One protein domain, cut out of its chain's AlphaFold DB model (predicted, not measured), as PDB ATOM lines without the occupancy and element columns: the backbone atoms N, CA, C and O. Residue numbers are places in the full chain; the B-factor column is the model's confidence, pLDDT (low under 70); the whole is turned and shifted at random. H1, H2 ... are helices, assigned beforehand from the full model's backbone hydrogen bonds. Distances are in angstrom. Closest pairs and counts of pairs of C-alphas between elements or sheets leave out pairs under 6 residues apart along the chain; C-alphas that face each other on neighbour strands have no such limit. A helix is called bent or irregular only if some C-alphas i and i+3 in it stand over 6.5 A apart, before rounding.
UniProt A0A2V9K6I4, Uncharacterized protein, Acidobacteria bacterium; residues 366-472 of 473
ATOM      1  N   ARG A 366      33.966  54.490  -2.516       81.25
ATOM      2  CA  ARG A 366      34.923  53.787  -3.391       81.25
ATOM      3  C   ARG A 366      34.281  53.002  -4.547       81.25
ATOM      4  O   ARG A 366      34.960  52.721  -5.534       81.25
ATOM      5  N   TYR A 367      33.002  52.633  -4.433       77.12
ATOM      6  CA  TYR A 367      32.252  51.933  -5.486       77.12
ATOM      7  C   TYR A 367      31.356  52.866  -6.311       77.12
ATOM      8  O   TYR A 367      30.906  52.476  -7.394       77.12
ATOM      9  N   LEU A 368      31.134  54.090  -5.826       77.19
ATOM     10  CA  LEU A 368      30.408  55.157  -6.504       77.19
ATOM     11  C   LEU A 368      31.380  55.939  -7.388       77.19
ATOM     12  O   LEU A 368      31.851  57.015  -7.040       77.19
ATOM     13  N   LYS A 369      31.698  55.368  -8.547       77.75
ATOM     14  CA  LYS A 369      32.452  56.057  -9.594       77.75
ATOM     15  C   LYS A 369      31.454  56.672 -10.577       77.75
ATOM     16  O   LYS A 369      30.820  55.899 -11.296       77.75
ATOM     17  N   PRO A 370      31.287  58.010 -10.627       67.62
ATOM     18  CA  PRO A 370      30.229  58.649 -11.416       67.62
ATOM     19  C   PRO A 370      30.243  58.267 -12.901       67.62
ATOM     20  O   PRO A 370      29.193  58.102 -13.504       67.62
ATOM     21  N   TRP A 371      31.428  58.036 -13.472       66.56
ATOM     22  CA  TRP A 371      31.596  57.632 -14.874       66.56
ATOM     23  C   TRP A 371      31.232  56.165 -15.168       66.56
ATOM     24  O   TRP A 371      31.139  55.783 -16.331       66.56
ATOM     25  N   GLU A 372      31.052  55.318 -14.148       72.12
ATOM     26  CA  GLU A 372      30.589  53.930 -14.317       72.12
ATOM     27  C   GLU A 372      29.056  53.814 -14.272       72.12
ATOM     28  O   GLU A 372      28.513  52.740 -14.540       72.12
ATOM     29  N   LEU A 373      28.357  54.898 -13.920       74.69
ATOM     30  CA  LEU A 373      26.901  54.947 -13.841       74.69
ATOM     31  C   LEU A 373      26.340  55.355 -15.212       74.69
ATOM     32  O   LEU A 373      26.563  56.458 -15.695       74.69
ATOM     33  N   GLN A 374      25.629  54.431 -15.851       70.12
ATOM     34  CA  GLN A 374      24.934  54.612 -17.126       70.12
ATOM     35  C   GLN A 374      23.559  55.272 -16.972       70.12
ATOM     36  O   GLN A 374      23.044  55.806 -17.948       70.12
ATOM     37  N   LEU A 375      22.958  55.184 -15.781       69.69
ATOM     38  CA  LEU A 375      21.649  55.761 -15.469       69.69
ATOM     39  C   LEU A 375      21.726  56.607 -14.201       69.69
ATOM     40  O   LEU A 375      22.483  56.296 -13.273       69.69
ATOM     41  N   SER A 376      20.881  57.631 -14.134       77.00
ATOM     42  CA  SER A 376      20.640  58.373 -12.899       77.00
ATOM     43  C   SER A 376      19.901  57.499 -11.874       77.00
ATOM     44  O   SER A 376      19.331  56.446 -12.182       77.00
ATOM     45  N   ARG A 377      19.919  57.910 -10.602       75.12
ATOM     46  CA  ARG A 377      19.187  57.201  -9.536       75.12
ATOM     47  C   ARG A 377      17.683  57.171  -9.810       75.12
ATOM     48  O   ARG A 377      17.030  56.157  -9.572       75.12
ATOM     49  N   GLU A 378      17.153  58.274 -10.318       72.31
ATOM     50  CA  GLU A 378      15.733  58.444 -10.616       72.31
ATOM     51  C   GLU A 378      15.308  57.575 -11.802       72.31
ATOM     52  O   GLU A 378      14.286  56.892 -11.729       72.31
ATOM     53  N   GLU A 379      16.150  57.481 -12.835       69.25
ATOM     54  CA  GLU A 379      15.940  56.580 -13.972       69.25
ATOM     55  C   GLU A 379      15.918  55.109 -13.542       69.25
ATOM     56  O   GLU A 379      15.038  54.348 -13.951       69.25
ATOM     57  N   ALA A 380      16.843  54.705 -12.664       76.81
ATOM     58  CA  ALA A 380      16.888  53.345 -12.135       76.81
ATOM     59  C   ALA A 380      15.624  52.993 -11.326       76.81
ATOM     60  O   ALA A 380      15.093  51.887 -11.463       76.81
ATOM     61  N   LEU A 381      15.120  53.926 -10.510       74.50
ATOM     62  CA  LEU A 381      13.877  53.758  -9.750       74.50
ATOM     63  C   LEU A 381      12.644  53.713 -10.661       74.50
ATOM     64  O   LEU A 381      11.732  52.918 -10.421       74.50
ATOM     65  N   TYR A 382      12.618  54.525 -11.716       68.69
ATOM     66  CA  TYR A 382      11.540  54.500 -12.696       68.69
ATOM     67  C   TYR A 382      11.491  53.169 -13.450       68.69
ATOM     68  O   TYR A 382      10.426  52.556 -13.515       68.69
ATOM     69  N   ASP A 383      12.626  52.666 -13.945       70.94
ATOM     70  CA  ASP A 383      12.689  51.360 -14.614       70.94
ATOM     71  C   ASP A 383      12.227  50.228 -13.673       70.94
ATOM     72  O   ASP A 383      11.496  49.332 -14.097       70.94
ATOM     73  N   MET A 384      12.576  50.284 -12.378       71.69
ATOM     74  CA  MET A 384      12.067  49.337 -11.371       71.69
ATOM     75  C   MET A 384      10.544  49.388 -11.243       71.69
ATOM     76  O   MET A 384       9.888  48.344 -11.245       71.69
ATOM     77  N   ASN A 385       9.979  50.590 -11.143       71.44
ATOM     78  CA  ASN A 385       8.542  50.780 -10.977       71.44
ATOM     79  C   ASN A 385       7.768  50.427 -12.258       71.44
ATOM     80  O   ASN A 385       6.699  49.825 -12.180       71.44
ATOM     81  N   ALA A 386       8.312  50.731 -13.439       61.41
ATOM     82  CA  ALA A 386       7.739  50.367 -14.732       61.41
ATOM     83  C   ALA A 386       7.786  48.848 -14.976       61.41
ATOM     84  O   ALA A 386       6.823  48.262 -15.483       61.41
ATOM     85  N   GLU A 387       8.867  48.170 -14.579       63.28
ATOM     86  CA  GLU A 387       8.923  46.706 -14.566       63.28
ATOM     87  C   GLU A 387       7.863  46.128 -13.622       63.28
ATOM     88  O   GLU A 387       7.067  45.291 -14.051       63.28
ATOM     89  N   ALA A 388       7.774  46.625 -12.383       61.25
ATOM     90  CA  ALA A 388       6.775  46.180 -11.412       61.25
ATOM     91  C   ALA A 388       5.334  46.384 -11.922       61.25
ATOM     92  O   ALA A 388       4.526  45.457 -11.873       61.25
ATOM     93  N   ALA A 389       5.031  47.545 -12.511       55.19
ATOM     94  CA  ALA A 389       3.712  47.865 -13.062       55.19
ATOM     95  C   ALA A 389       3.371  47.067 -14.336       55.19
ATOM     96  O   ALA A 389       2.208  46.767 -14.597       55.19
ATOM     97  N   SER A 390       4.377  46.680 -15.130       50.59
ATOM     98  CA  SER A 390       4.196  45.872 -16.347       50.59
ATOM     99  C   SER A 390       4.216  44.357 -16.098       50.59
ATOM    100  O   SER A 390       4.135  43.571 -17.053       50.59
ATOM    101  N   THR A 391       4.288  43.931 -14.830       47.75
ATOM    102  CA  THR A 391       4.289  42.520 -14.419       47.75
ATOM    103  C   THR A 391       2.875  41.932 -14.485       47.75
ATOM    104  O   THR A 391       2.288  41.512 -13.495       47.75
ATOM    105  N   GLY A 392       2.302  41.874 -15.687       44.75
ATOM    106  CA  GLY A 392       1.167  40.995 -15.958       44.75
ATOM    107  C   GLY A 392       1.595  39.529 -15.809       44.75
ATOM    108  O   GLY A 392       2.720  39.174 -16.175       44.75
ATOM    109  N   LEU A 393       0.689  38.679 -15.308       47.34
ATOM    110  CA  LEU A 393       0.884  37.250 -14.994       47.34
ATOM    111  C   LEU A 393       1.783  36.479 -15.984       47.34
ATOM    112  O   LEU A 393       2.623  35.681 -15.573       47.34
ATOM    113  N   VAL A 394       1.681  36.778 -17.281       48.62
ATOM    114  CA  VAL A 394       2.409  36.100 -18.365       48.62
ATOM    115  C   VAL A 394       3.919  36.402 -18.370       48.62
ATOM    116  O   VAL A 394       4.717  35.509 -18.650       48.62
ATOM    117  N   LYS A 395       4.361  37.614 -17.995       49.72
ATOM    118  CA  LYS A 395       5.802  37.935 -17.902       49.72
ATOM    119  C   LYS A 395       6.460  37.299 -16.678       49.72
ATOM    120  O   LYS A 395       7.620  36.914 -16.768       49.72
ATOM    121  N   SER A 396       5.734  37.138 -15.568       47.94
ATOM    122  CA  SER A 396       6.260  36.484 -14.358       47.94
ATOM    123  C   SER A 396       6.559  34.996 -14.587       47.94
ATOM    124  O   SER A 396       7.573  34.485 -14.114       47.94
ATOM    125  N   LEU A 397       5.724  34.329 -15.392       48.06
ATOM    126  CA  LEU A 397       5.883  32.930 -15.781       48.06
ATOM    127  C   LEU A 397       7.052  32.749 -16.758       48.06
ATOM    128  O   LEU A 397       7.912  31.903 -16.522       48.06
ATOM    129  N   PHE A 398       7.163  33.596 -17.787       47.78
ATOM    130  CA  PHE A 398       8.300  33.559 -18.718       47.78
ATOM    131  C   PHE A 398       9.630  33.974 -18.069       47.78
ATOM    132  O   PHE A 398      10.672  33.402 -18.384       47.78
ATOM    133  N   ALA A 399       9.617  34.927 -17.133       54.47
ATOM    134  CA  ALA A 399      10.794  35.292 -16.350       54.47
ATOM    135  C   ALA A 399      11.223  34.157 -15.408       54.47
ATOM    136  O   ALA A 399      12.415  33.867 -15.332       54.47
ATOM    137  N   ARG A 400      10.278  33.460 -14.758       52.91
ATOM    138  CA  ARG A 400      10.561  32.244 -13.973       52.91
ATOM    139  C   ARG A 400      11.170  31.139 -14.834       52.91
ATOM    140  O   ARG A 400      12.192  30.585 -14.445       52.91
ATOM    141  N   LEU A 401      10.610  30.882 -16.017       45.16
ATOM    142  CA  LEU A 401      11.093  29.834 -16.918       45.16
ATOM    143  C   LEU A 401      12.496  30.147 -17.471       45.16
ATOM    144  O   LEU A 401      13.379  29.293 -17.470       45.16
ATOM    145  N   ARG A 402      12.745  31.404 -17.866       49.56
ATOM    146  CA  ARG A 402      14.059  31.853 -18.358       49.56
ATOM    147  C   ARG A 402      15.122  31.859 -17.255       49.56
ATOM    148  O   ARG A 402      16.262  31.472 -17.503       49.56
ATOM    149  N   ASN A 403      14.757  32.271 -16.040       51.00
ATOM    150  CA  ASN A 403      15.665  32.275 -14.892       51.00
ATOM    151  C   ASN A 403      15.987  30.853 -14.402       51.00
ATOM    152  O   ASN A 403      17.072  30.639 -13.869       51.00
ATOM    153  N   TRP A 404      15.092  29.884 -14.623       49.91
ATOM    154  CA  TRP A 404      15.341  28.472 -14.331       49.91
ATOM    155  C   TRP A 404      16.268  27.830 -15.377       49.91
ATOM    156  O   TRP A 404      17.291  27.255 -15.014       49.91
ATOM    157  N   LEU A 405      16.003  28.053 -16.671       43.56
ATOM    158  CA  LEU A 405      16.790  27.486 -17.777       43.56
ATOM    159  C   LEU A 405      18.199  28.097 -17.924       43.56
ATOM    160  O   LEU A 405      19.113  27.433 -18.397       43.56
ATOM    161  N   SER A 406      18.412  29.352 -17.505       50.22
ATOM    162  CA  SER A 406      19.730  30.020 -17.570       50.22
ATOM    163  C   SER A 406      20.478  30.075 -16.225       50.22
ATOM    164  O   SER A 406      21.626  30.528 -16.173       50.22
ATOM    165  N   GLY A 407      19.839  29.659 -15.125       51.59
ATOM    166  CA  GLY A 407      20.282  29.951 -13.758       51.59
ATOM    167  C   GLY A 407      21.353  29.017 -13.203       51.59
ATOM    168  O   GLY A 407      22.287  29.496 -12.575       51.59
ATOM    169  N   GLY A 408      21.279  27.706 -13.450       59.00
ATOM    170  CA  GLY A 408      22.121  26.729 -12.738       59.00
ATOM    171  C   GLY A 408      23.629  26.938 -12.928       59.00
ATOM    172  O   GLY A 408      24.373  27.092 -11.960       59.00
ATOM    173  N   ASN A 409      24.089  27.011 -14.180       64.31
ATOM    174  CA  ASN A 409      25.519  27.136 -14.480       64.31
ATOM    175  C   ASN A 409      26.058  28.564 -14.306       64.31
ATOM    176  O   ASN A 409      27.214  28.734 -13.922       64.31
ATOM    177  N   SER A 410      25.249  29.594 -14.568       70.38
ATOM    178  CA  SER A 410      25.669  30.993 -14.397       70.38
ATOM    179  C   SER A 410      25.734  31.395 -12.923       70.38
ATOM    180  O   SER A 410      26.676  32.073 -12.519       70.38
ATOM    181  N   PHE A 411      24.794  30.910 -12.107       73.00
ATOM    182  CA  PHE A 411      24.790  31.110 -10.663       73.00
ATOM    183  C   PHE A 411      25.965  30.399  -9.994       73.00
ATOM    184  O   PHE A 411      26.673  31.033  -9.223       73.00
ATOM    185  N   ARG A 412      26.256  29.139 -10.356       76.25
ATOM    186  CA  ARG A 412      27.437  28.418  -9.839       76.25
ATOM    187  C   ARG A 412      28.745  29.132 -10.182       76.25
ATOM    188  O   ARG A 412      29.576  29.336  -9.303       76.25
ATOM    189  N   LYS A 413      28.917  29.577 -11.434       80.19
ATOM    190  CA  LYS A 413      30.093  30.371 -11.844       80.19
ATOM    191  C   LYS A 413      30.200  31.676 -11.059       80.19
ATOM    192  O   LYS A 413      31.287  32.048 -10.635       80.19
ATOM    193  N   TRP A 414      29.078  32.356 -10.846       83.12
ATOM    194  CA  TRP A 414      29.046  33.572 -10.042       83.12
ATOM    195  C   TRP A 414      29.368  33.304  -8.565       83.12
ATOM    196  O   TRP A 414      30.140  34.055  -7.987       83.12
ATOM    197  N   GLN A 415      28.897  32.201  -7.975       81.19
ATOM    198  CA  GLN A 415      29.265  31.801  -6.611       81.19
ATOM    199  C   GLN A 415      30.775  31.574  -6.457       81.19
ATOM    200  O   GLN A 415      31.344  31.976  -5.446       81.19
ATOM    201  N   VAL A 416      31.437  31.013  -7.474       84.56
ATOM    202  CA  VAL A 416      32.904  30.879  -7.490       84.56
ATOM    203  C   VAL A 416      33.591  32.251  -7.496       84.56
ATOM    204  O   VAL A 416      34.585  32.432  -6.803       84.56
ATOM    205  N   LEU A 417      33.046  33.249  -8.203       84.50
ATOM    206  CA  LEU A 417      33.594  34.618  -8.219       84.50
ATOM    207  C   LEU A 417      33.467  35.363  -6.883       84.50
ATOM    208  O   LEU A 417      34.130  36.389  -6.698       84.50
ATOM    209  N   LEU A 418      32.594  34.890  -5.993       85.56
ATOM    210  CA  LEU A 418      32.406  35.442  -4.653       85.56
ATOM    211  C   LEU A 418      33.388  34.846  -3.636       85.56
ATOM    212  O   LEU A 418      33.667  35.482  -2.619       85.56
ATOM    213  N   TRP A 419      33.909  33.642  -3.883       82.31
ATOM    214  CA  TRP A 419      34.822  32.974  -2.957       82.31
ATOM    215  C   TRP A 419      36.124  33.762  -2.780       82.31
ATOM    216  O   TRP A 419      36.711  34.251  -3.741       82.31
ATOM    217  N   GLY A 420      36.560  33.896  -1.525       79.81
ATOM    218  CA  GLY A 420      37.771  34.636  -1.153       79.81
ATOM    219  C   GLY A 420      37.606  36.157  -1.064       79.81
ATOM    220  O   GLY A 420      38.556  36.833  -0.681       79.81
ATOM    221  N   LYS A 421      36.424  36.708  -1.371       87.88
ATOM    222  CA  LYS A 421      36.153  38.152  -1.290       87.88
ATOM    223  C   LYS A 421      35.470  38.540   0.006       87.88
ATOM    224  O   LYS A 421      34.666  37.777   0.545       87.88
ATOM    225  N   THR A 422      35.735  39.759   0.468       88.19
ATOM    226  CA  THR A 422      35.035  40.314   1.636       88.19
ATOM    227  C   THR A 422      33.542  40.498   1.332       88.19
ATOM    228  O   THR A 422      33.194  40.766   0.179       88.19
ATOM    229  N   PRO A 423      32.639  40.405   2.326       84.75
ATOM    230  CA  PRO A 423      31.202  40.623   2.118       84.75
ATOM    231  C   PRO A 423      30.872  41.943   1.400       84.75
ATOM    232  O   PRO A 423      29.986  42.004   0.553       84.75
ATOM    233  N   GLU A 424      31.635  43.000   1.676       86.31
ATOM    234  CA  GLU A 424      31.471  44.305   1.033       86.31
ATOM    235  C   GLU A 424      31.913  44.302  -0.441       86.31
ATOM    236  O   GLU A 424      31.234  44.855  -1.305       86.31
ATOM    237  N   GLU A 425      33.021  43.631  -0.759       85.94
ATOM    238  CA  GLU A 425      33.486  43.462  -2.139       85.94
ATOM    239  C   GLU A 425      32.561  42.543  -2.948       85.94
ATOM    240  O   GLU A 425      32.308  42.793  -4.127       85.94
ATOM    241  N   GLN A 426      32.004  41.513  -2.310       87.75
ATOM    242  CA  GLN A 426      30.995  40.645  -2.905       87.75
ATOM    243  C   GLN A 426      29.749  41.431  -3.338       87.75
ATOM    244  O   GLN A 426      29.230  41.192  -4.426       87.75
ATOM    245  N   LEU A 427      29.287  42.386  -2.524       86.69
ATOM    246  CA  LEU A 427      28.076  43.167  -2.795       86.69
ATOM    247  C   LEU A 427      28.253  44.204  -3.908       86.69
ATOM    248  O   LEU A 427      27.390  44.314  -4.782       86.69
ATOM    249  N   TRP A 428      29.351  44.962  -3.868       87.56
ATOM    250  CA  TRP A 428      29.530  46.156  -4.708       87.56
ATOM    251  C   TRP A 428      30.565  45.982  -5.826       87.56
ATOM    252  O   TRP A 428      30.543  46.719  -6.811       87.56
ATOM    253  N   GLY A 429      31.476  45.016  -5.686       83.31
ATOM    254  CA  GLY A 429      32.545  44.739  -6.648       83.31
ATOM    255  C   GLY A 429      32.244  43.575  -7.590       83.31
ATOM    256  O   GLY A 429      32.734  43.561  -8.719       83.31
ATOM    257  N   VAL A 430      31.432  42.598  -7.170       85.31
ATOM    258  CA  VAL A 430      31.100  41.431  -8.001       85.31
ATOM    259  C   VAL A 430      29.749  41.601  -8.671       85.31
ATOM    260  O   VAL A 430      28.698  41.599  -8.039       85.31
ATOM    261  N   ARG A 431      29.785  41.676  -9.999       84.81
ATOM    262  CA  ARG A 431      28.593  41.826 -10.827       84.81
ATOM    263  C   ARG A 431      27.642  40.624 -10.677       84.81
ATOM    264  O   ARG A 431      28.085  39.494 -10.900       84.81
ATOM    265  N   PRO A 432      26.341  40.838 -10.395       84.94
ATOM    266  CA  PRO A 432      25.354  39.765 -10.383       84.94
ATOM    267  C   PRO A 432      25.102  39.212 -11.799       84.94
ATOM    268  O   PRO A 432      25.258  39.931 -12.795       84.94
ATOM    269  N   PRO A 433      24.690  37.938 -11.938       80.69
ATOM    270  CA  PRO A 433      24.379  37.359 -13.241       80.69
ATOM    271  C   PRO A 433      23.201  38.095 -13.898       80.69
ATOM    272  O   PRO A 433      22.340  38.655 -13.217       80.69
ATOM    273  N   LYS A 434      23.142  38.090 -15.237       72.38
ATOM    274  CA  LYS A 434      22.088  38.785 -16.001       72.38
ATOM    275  C   LYS A 434      20.697  38.322 -15.548       72.38
ATOM    276  O   LYS A 434      20.391  37.136 -15.613       72.38
ATOM    277  N   GLY A 435      19.848  39.259 -15.120       67.75
ATOM    278  CA  GLY A 435      18.511  38.952 -14.584       67.75
ATOM    279  C   GLY A 435      18.500  38.424 -13.142       67.75
ATOM    280  O   GLY A 435      17.433  38.121 -12.612       67.75
ATOM    281  N   GLY A 436      19.660  38.354 -12.486       68.44
ATOM    282  CA  GLY A 436      19.814  37.863 -11.121       68.44
ATOM    283  C   GLY A 436      19.133  38.729 -10.063       68.44
ATOM    284  O   GLY A 436      18.663  38.203  -9.066       68.44
ATOM    285  N   ARG A 437      18.965  40.031 -10.314       71.88
ATOM    286  CA  ARG A 437      18.239  40.955  -9.417       71.88
ATOM    287  C   ARG A 437      16.772  40.561  -9.199       71.88
ATOM    288  O   ARG A 437      16.200  40.841  -8.152       71.88
ATOM    289  N   SER A 438      16.165  39.904 -10.189       68.38
ATOM    290  CA  SER A 438      14.790  39.391 -10.116       68.38
ATOM    291  C   SER A 438      14.734  37.941  -9.620       68.38
ATOM    292  O   SER A 438      13.647  37.386  -9.480       68.38
ATOM    293  N   ASN A 439      15.886  37.300  -9.389       75.25
ATOM    294  CA  ASN A 439      15.957  35.933  -8.887       75.25
ATOM    295  C   ASN A 439      15.883  35.946  -7.347       75.25
ATOM    296  O   ASN A 439      16.739  36.566  -6.709       75.25
ATOM    297  N   PRO A 440      14.908  35.247  -6.735       75.25
ATOM    298  CA  PRO A 440      14.752  35.221  -5.282       75.25
ATOM    299  C   PRO A 440      16.009  34.722  -4.559       75.25
ATOM    300  O   PRO A 440      16.398  35.315  -3.562       75.25
ATOM    301  N   ALA A 441      16.720  33.730  -5.106       75.50
ATOM    302  CA  ALA A 441      17.917  33.175  -4.471       75.50
ATOM    303  C   ALA A 441      19.068  34.192  -4.368       75.50
ATOM    304  O   ALA A 441      19.806  34.207  -3.386       75.50
ATOM    305  N   ILE A 442      19.213  35.067  -5.370       82.75
ATOM    306  CA  ILE A 442      20.245  36.115  -5.375       82.75
ATOM    307  C   ILE A 442      19.833  37.272  -4.466       82.75
ATOM    308  O   ILE A 442      20.684  37.814  -3.769       82.75
ATOM    309  N   ARG A 443      18.542  37.624  -4.420       84.00
ATOM    310  CA  ARG A 443      18.030  38.619  -3.465       84.00
ATOM    311  C   ARG A 443      18.204  38.156  -2.020       84.00
ATOM    312  O   ARG A 443      18.628  38.943  -1.181       84.00
ATOM    313  N   ASP A 444      17.920  36.888  -1.737       82.56
ATOM    314  CA  ASP A 444      18.105  36.306  -0.406       82.56
ATOM    315  C   ASP A 444      19.588  36.208  -0.034       82.56
ATOM    316  O   ASP A 444      19.950  36.484   1.109       82.56
ATOM    317  N   TRP A 445      20.459  35.882  -0.995       89.75
ATOM    318  CA  TRP A 445      21.906  35.990  -0.809       89.75
ATOM    319  C   TRP A 445      22.325  37.431  -0.496       89.75
ATOM    320  O   TRP A 445      23.004  37.652   0.499       89.75
ATOM    321  N   ALA A 446      21.884  38.415  -1.286       88.50
ATOM    322  CA  ALA A 446      22.269  39.816  -1.111       88.50
ATOM    323  C   ALA A 446      21.826  40.342   0.258       88.50
ATOM    324  O   ALA A 446      22.610  40.992   0.942       88.50
ATOM    325  N   ARG A 447      20.610  39.987   0.701       89.19
ATOM    326  CA  ARG A 447      20.104  40.310   2.041       89.19
ATOM    327  C   ARG A 447      21.025  39.769   3.140       89.19
ATOM    328  O   ARG A 447      21.451  40.533   4.000       89.19
ATOM    329  N   LYS A 448      21.379  38.480   3.082       88.00
ATOM    330  CA  LYS A 448      22.274  37.843   4.065       88.00
ATOM    331  C   LYS A 448      23.676  38.450   4.041       88.00
ATOM    332  O   LYS A 448      24.264  38.685   5.089       88.00
ATOM    333  N   THR A 449      24.214  38.740   2.860       87.56
ATOM    334  CA  THR A 449      25.547  39.343   2.724       87.56
ATOM    335  C   THR A 449      25.564  40.795   3.215       87.56
ATOM    336  O   THR A 449      26.554  41.216   3.805       87.56
ATOM    337  N   LEU A 450      24.466  41.546   3.048       89.69
ATOM    338  CA  LEU A 450      24.291  42.883   3.631       89.69
ATOM    339  C   LEU A 450      24.284  42.831   5.162       89.69
ATOM    340  O   LEU A 450      24.995  43.613   5.790       89.69
ATOM    341  N   GLU A 451      23.558  41.877   5.751       89.69
ATOM    342  CA  GLU A 451      23.563  41.645   7.203       89.69
ATOM    343  C   GLU A 451      24.970  41.304   7.713       89.69
ATOM    344  O   GLU A 451      25.445  41.922   8.665       89.69
ATOM    345  N   LEU A 452      25.677  40.390   7.036       87.69
ATOM    346  CA  LEU A 452      27.054  40.008   7.377       87.69
ATOM    347  C   LEU A 452      28.049  41.170   7.253       87.69
ATOM    348  O   LEU A 452      29.029  41.230   7.990       87.69
ATOM    349  N   ALA A 453      27.809  42.096   6.327       86.75
ATOM    350  CA  ALA A 453      28.631  43.283   6.125       86.75
ATOM    351  C   ALA A 453      28.256  44.460   7.059       86.75
ATOM    352  O   ALA A 453      28.880  45.524   6.978       86.75
ATOM    353  N   GLY A 454      27.267  44.280   7.946       86.56
ATOM    354  CA  GLY A 454      26.830  45.282   8.924       86.56
ATOM    355  C   GLY A 454      25.921  46.378   8.354       86.56
ATOM    356  O   GLY A 454      25.817  47.456   8.943       86.56
ATOM    357  N   TYR A 455      25.290  46.135   7.204       89.50
ATOM    358  CA  TYR A 455      24.325  47.049   6.591       89.50
ATOM    359  C   TYR A 455      22.904  46.806   7.108       89.50
ATOM    360  O   TYR A 455      22.581  45.725   7.600       89.50
ATOM    361  N   ASP A 456      22.031  47.803   6.962       89.50
ATOM    362  CA  ASP A 456      20.593  47.592   7.120       89.50
ATOM    363  C   ASP A 456      20.013  46.858   5.890       89.50
ATOM    364  O   ASP A 456      19.920  47.460   4.814       89.50
ATOM    365  N   PRO A 457      19.606  45.578   6.005       85.31
ATOM    366  CA  PRO A 457      19.188  44.774   4.859       85.31
ATOM    367  C   PRO A 457      17.927  45.292   4.167       85.31
ATOM    368  O   PRO A 457      17.762  45.059   2.971       85.31
ATOM    369  N   VAL A 458      17.027  45.965   4.888       82.94
ATOM    370  CA  VAL A 458      15.749  46.419   4.319       82.94
ATOM    371  C   VAL A 458      15.985  47.588   3.369       82.94
ATOM    372  O   VAL A 458      15.561  47.544   2.213       82.94
ATOM    373  N   THR A 459      16.717  48.599   3.833       85.44
ATOM    374  CA  THR A 459      17.048  49.787   3.041       85.44
ATOM    375  C   THR A 459      18.067  49.459   1.949       85.44
ATOM    376  O   THR A 459      17.875  49.794   0.777       85.44
ATOM    377  N   MET A 460      19.134  48.739   2.302       89.56
ATOM    378  CA  MET A 460      20.274  48.552   1.406       89.56
ATOM    379  C   MET A 460      20.050  47.506   0.321       89.56
ATOM    380  O   MET A 460      20.728  47.563  -0.700       89.56
ATOM    381  N   LEU A 461      19.087  46.589   0.469       87.81
ATOM    382  CA  LEU A 461      18.729  45.685  -0.626       87.81
ATOM    383  C   LEU A 461      18.176  46.471  -1.824       87.81
ATOM    384  O   LEU A 461      18.511  46.175  -2.971       87.81
ATOM    385  N   ARG A 462      17.375  47.511  -1.558       86.00
ATOM    386  CA  ARG A 462      16.847  48.389  -2.607       86.00
ATOM    387  C   ARG A 462      17.954  49.223  -3.245       86.00
ATOM    388  O   ARG A 462      18.018  49.293  -4.467       86.00
ATOM    389  N   GLU A 463      18.842  49.803  -2.442       88.25
ATOM    390  CA  GLU A 463      19.986  50.573  -2.957       88.25
ATOM    391  C   GLU A 463      20.970  49.692  -3.742       88.25
ATOM    392  O   GLU A 463      21.507  50.118  -4.760       88.25
ATOM    393  N   TRP A 464      21.147  48.427  -3.352       88.81
ATOM    394  CA  TRP A 464      21.926  47.453  -4.117       88.81
ATOM    395  C   TRP A 464      21.320  47.184  -5.503       88.81
ATOM    396  O   TRP A 464      22.039  47.136  -6.503       88.81
ATOM    397  N   GLU A 465      19.992  47.066  -5.598       87.81
ATOM    398  CA  GLU A 465      19.295  46.915  -6.883       87.81
ATOM    399  C   GLU A 465      19.417  48.160  -7.764       87.81
ATOM    400  O   GLU A 465      19.643  48.035  -8.971       87.81
ATOM    401  N   VAL A 466      19.293  49.345  -7.164       85.38
ATOM    402  CA  VAL A 466      19.468  50.635  -7.839       85.38
ATOM    403  C   VAL A 466      20.898  50.776  -8.357       85.38
ATOM    404  O   VAL A 466      21.083  51.066  -9.533       85.38
ATOM    405  N   PHE A 467      21.910  50.488  -7.539       85.31
ATOM    406  CA  PHE A 467      23.321  50.583  -7.915       85.31
ATOM    407  C   PHE A 467      23.665  49.731  -9.145       85.31
ATOM    408  O   PHE A 467      24.268  50.216 -10.105       85.31
ATOM    409  N   TRP A 468      23.248  48.461  -9.167       85.50
ATOM    410  CA  TRP A 468      23.516  47.598 -10.320       85.50
ATOM    411  C   TRP A 468      22.675  47.979 -11.546       85.50
ATOM    412  O   TRP A 468      23.159  47.851 -12.672       85.50
ATOM    413  N   ARG A 469      21.470  48.543 -11.355       79.50
ATOM    414  CA  ARG A 469      20.695  49.183 -12.437       79.50
ATOM    415  C   ARG A 469      21.422  50.368 -13.035       79.50
ATOM    416  O   ARG A 469      21.536  50.419 -14.254       79.50
ATOM    417  N   GLN A 470      21.963  51.252 -12.205       78.69
ATOM    418  CA  GLN A 470      22.753  52.384 -12.668       78.69
ATOM    419  C   GLN A 470      23.966  51.927 -13.478       78.69
ATOM    420  O   GLN A 470      24.287  52.555 -14.473       78.69
ATOM    421  N   LYS A 471      24.584  50.787 -13.146       77.44
ATOM    422  CA  LYS A 471      25.667  50.184 -13.949       77.44
ATOM    423  C   LYS A 471      25.199  49.367 -15.170       77.44
ATOM    424  O   LYS A 471      26.030  48.771 -15.853       77.44
ATOM    425  N   GLY A 472      23.894  49.320 -15.452       69.50
ATOM    426  CA  GLY A 472      23.317  48.653 -16.624       69.50
ATOM    427  C   GLY A 472      23.099  47.137 -16.496       69.50
ATOM    428  O   GLY A 472      23.004  46.455 -17.522       69.50
TER     429      GLY A 472
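What this domain is: This is residues 366 to 472 of the 473 residues of an uncharacterized protein of Acidobacteria bacterium (UniProt A0A2V9K6I4). H3, H4 and H5 make a core of crossed helices, and H1 and the bent H2 loop out from it as a wide, open arc. The printed part, 107 residues with five named helices, H1 to H5, is all helix and compact, radius of gyration of the C-alphas 14.2 A. It spans 38 by 32 by 25 A.

Where its parts are: Find C-alpha 377 at (19.187, 57.201, -9.536); H1 runs from there to 389, 18.4 A. H2, 393 to 418, assigned as one helix by its hydrogen bonds, is bent: C-alphas 405 and 408 are 7.4 A apart, between arms H2a, 393 to 405, and H2b, 408 to 418. H3 is 423 to 428, H4 440 to 452, and H5 457 to 470, ending at (22.753, 52.384, -12.668).

How they stand to each other: Look at residues 377 to 381, where alone H1 touches H5; the closest C-alphas, Ala 380 and Arg 469, are 5.6 A apart. H4 touches H3, closest C-alphas Thr 449 and Pro 423, 5.8 A. Each O i to N i+4 pair is within hydrogen-bond range in H1, H2a, H2b, H3 and H4; H5 has 9 of 10.

The domain as a whole: The printed part has no cut; the H3 to H4 link is long. Confidence is low at, among others, 386 to 409.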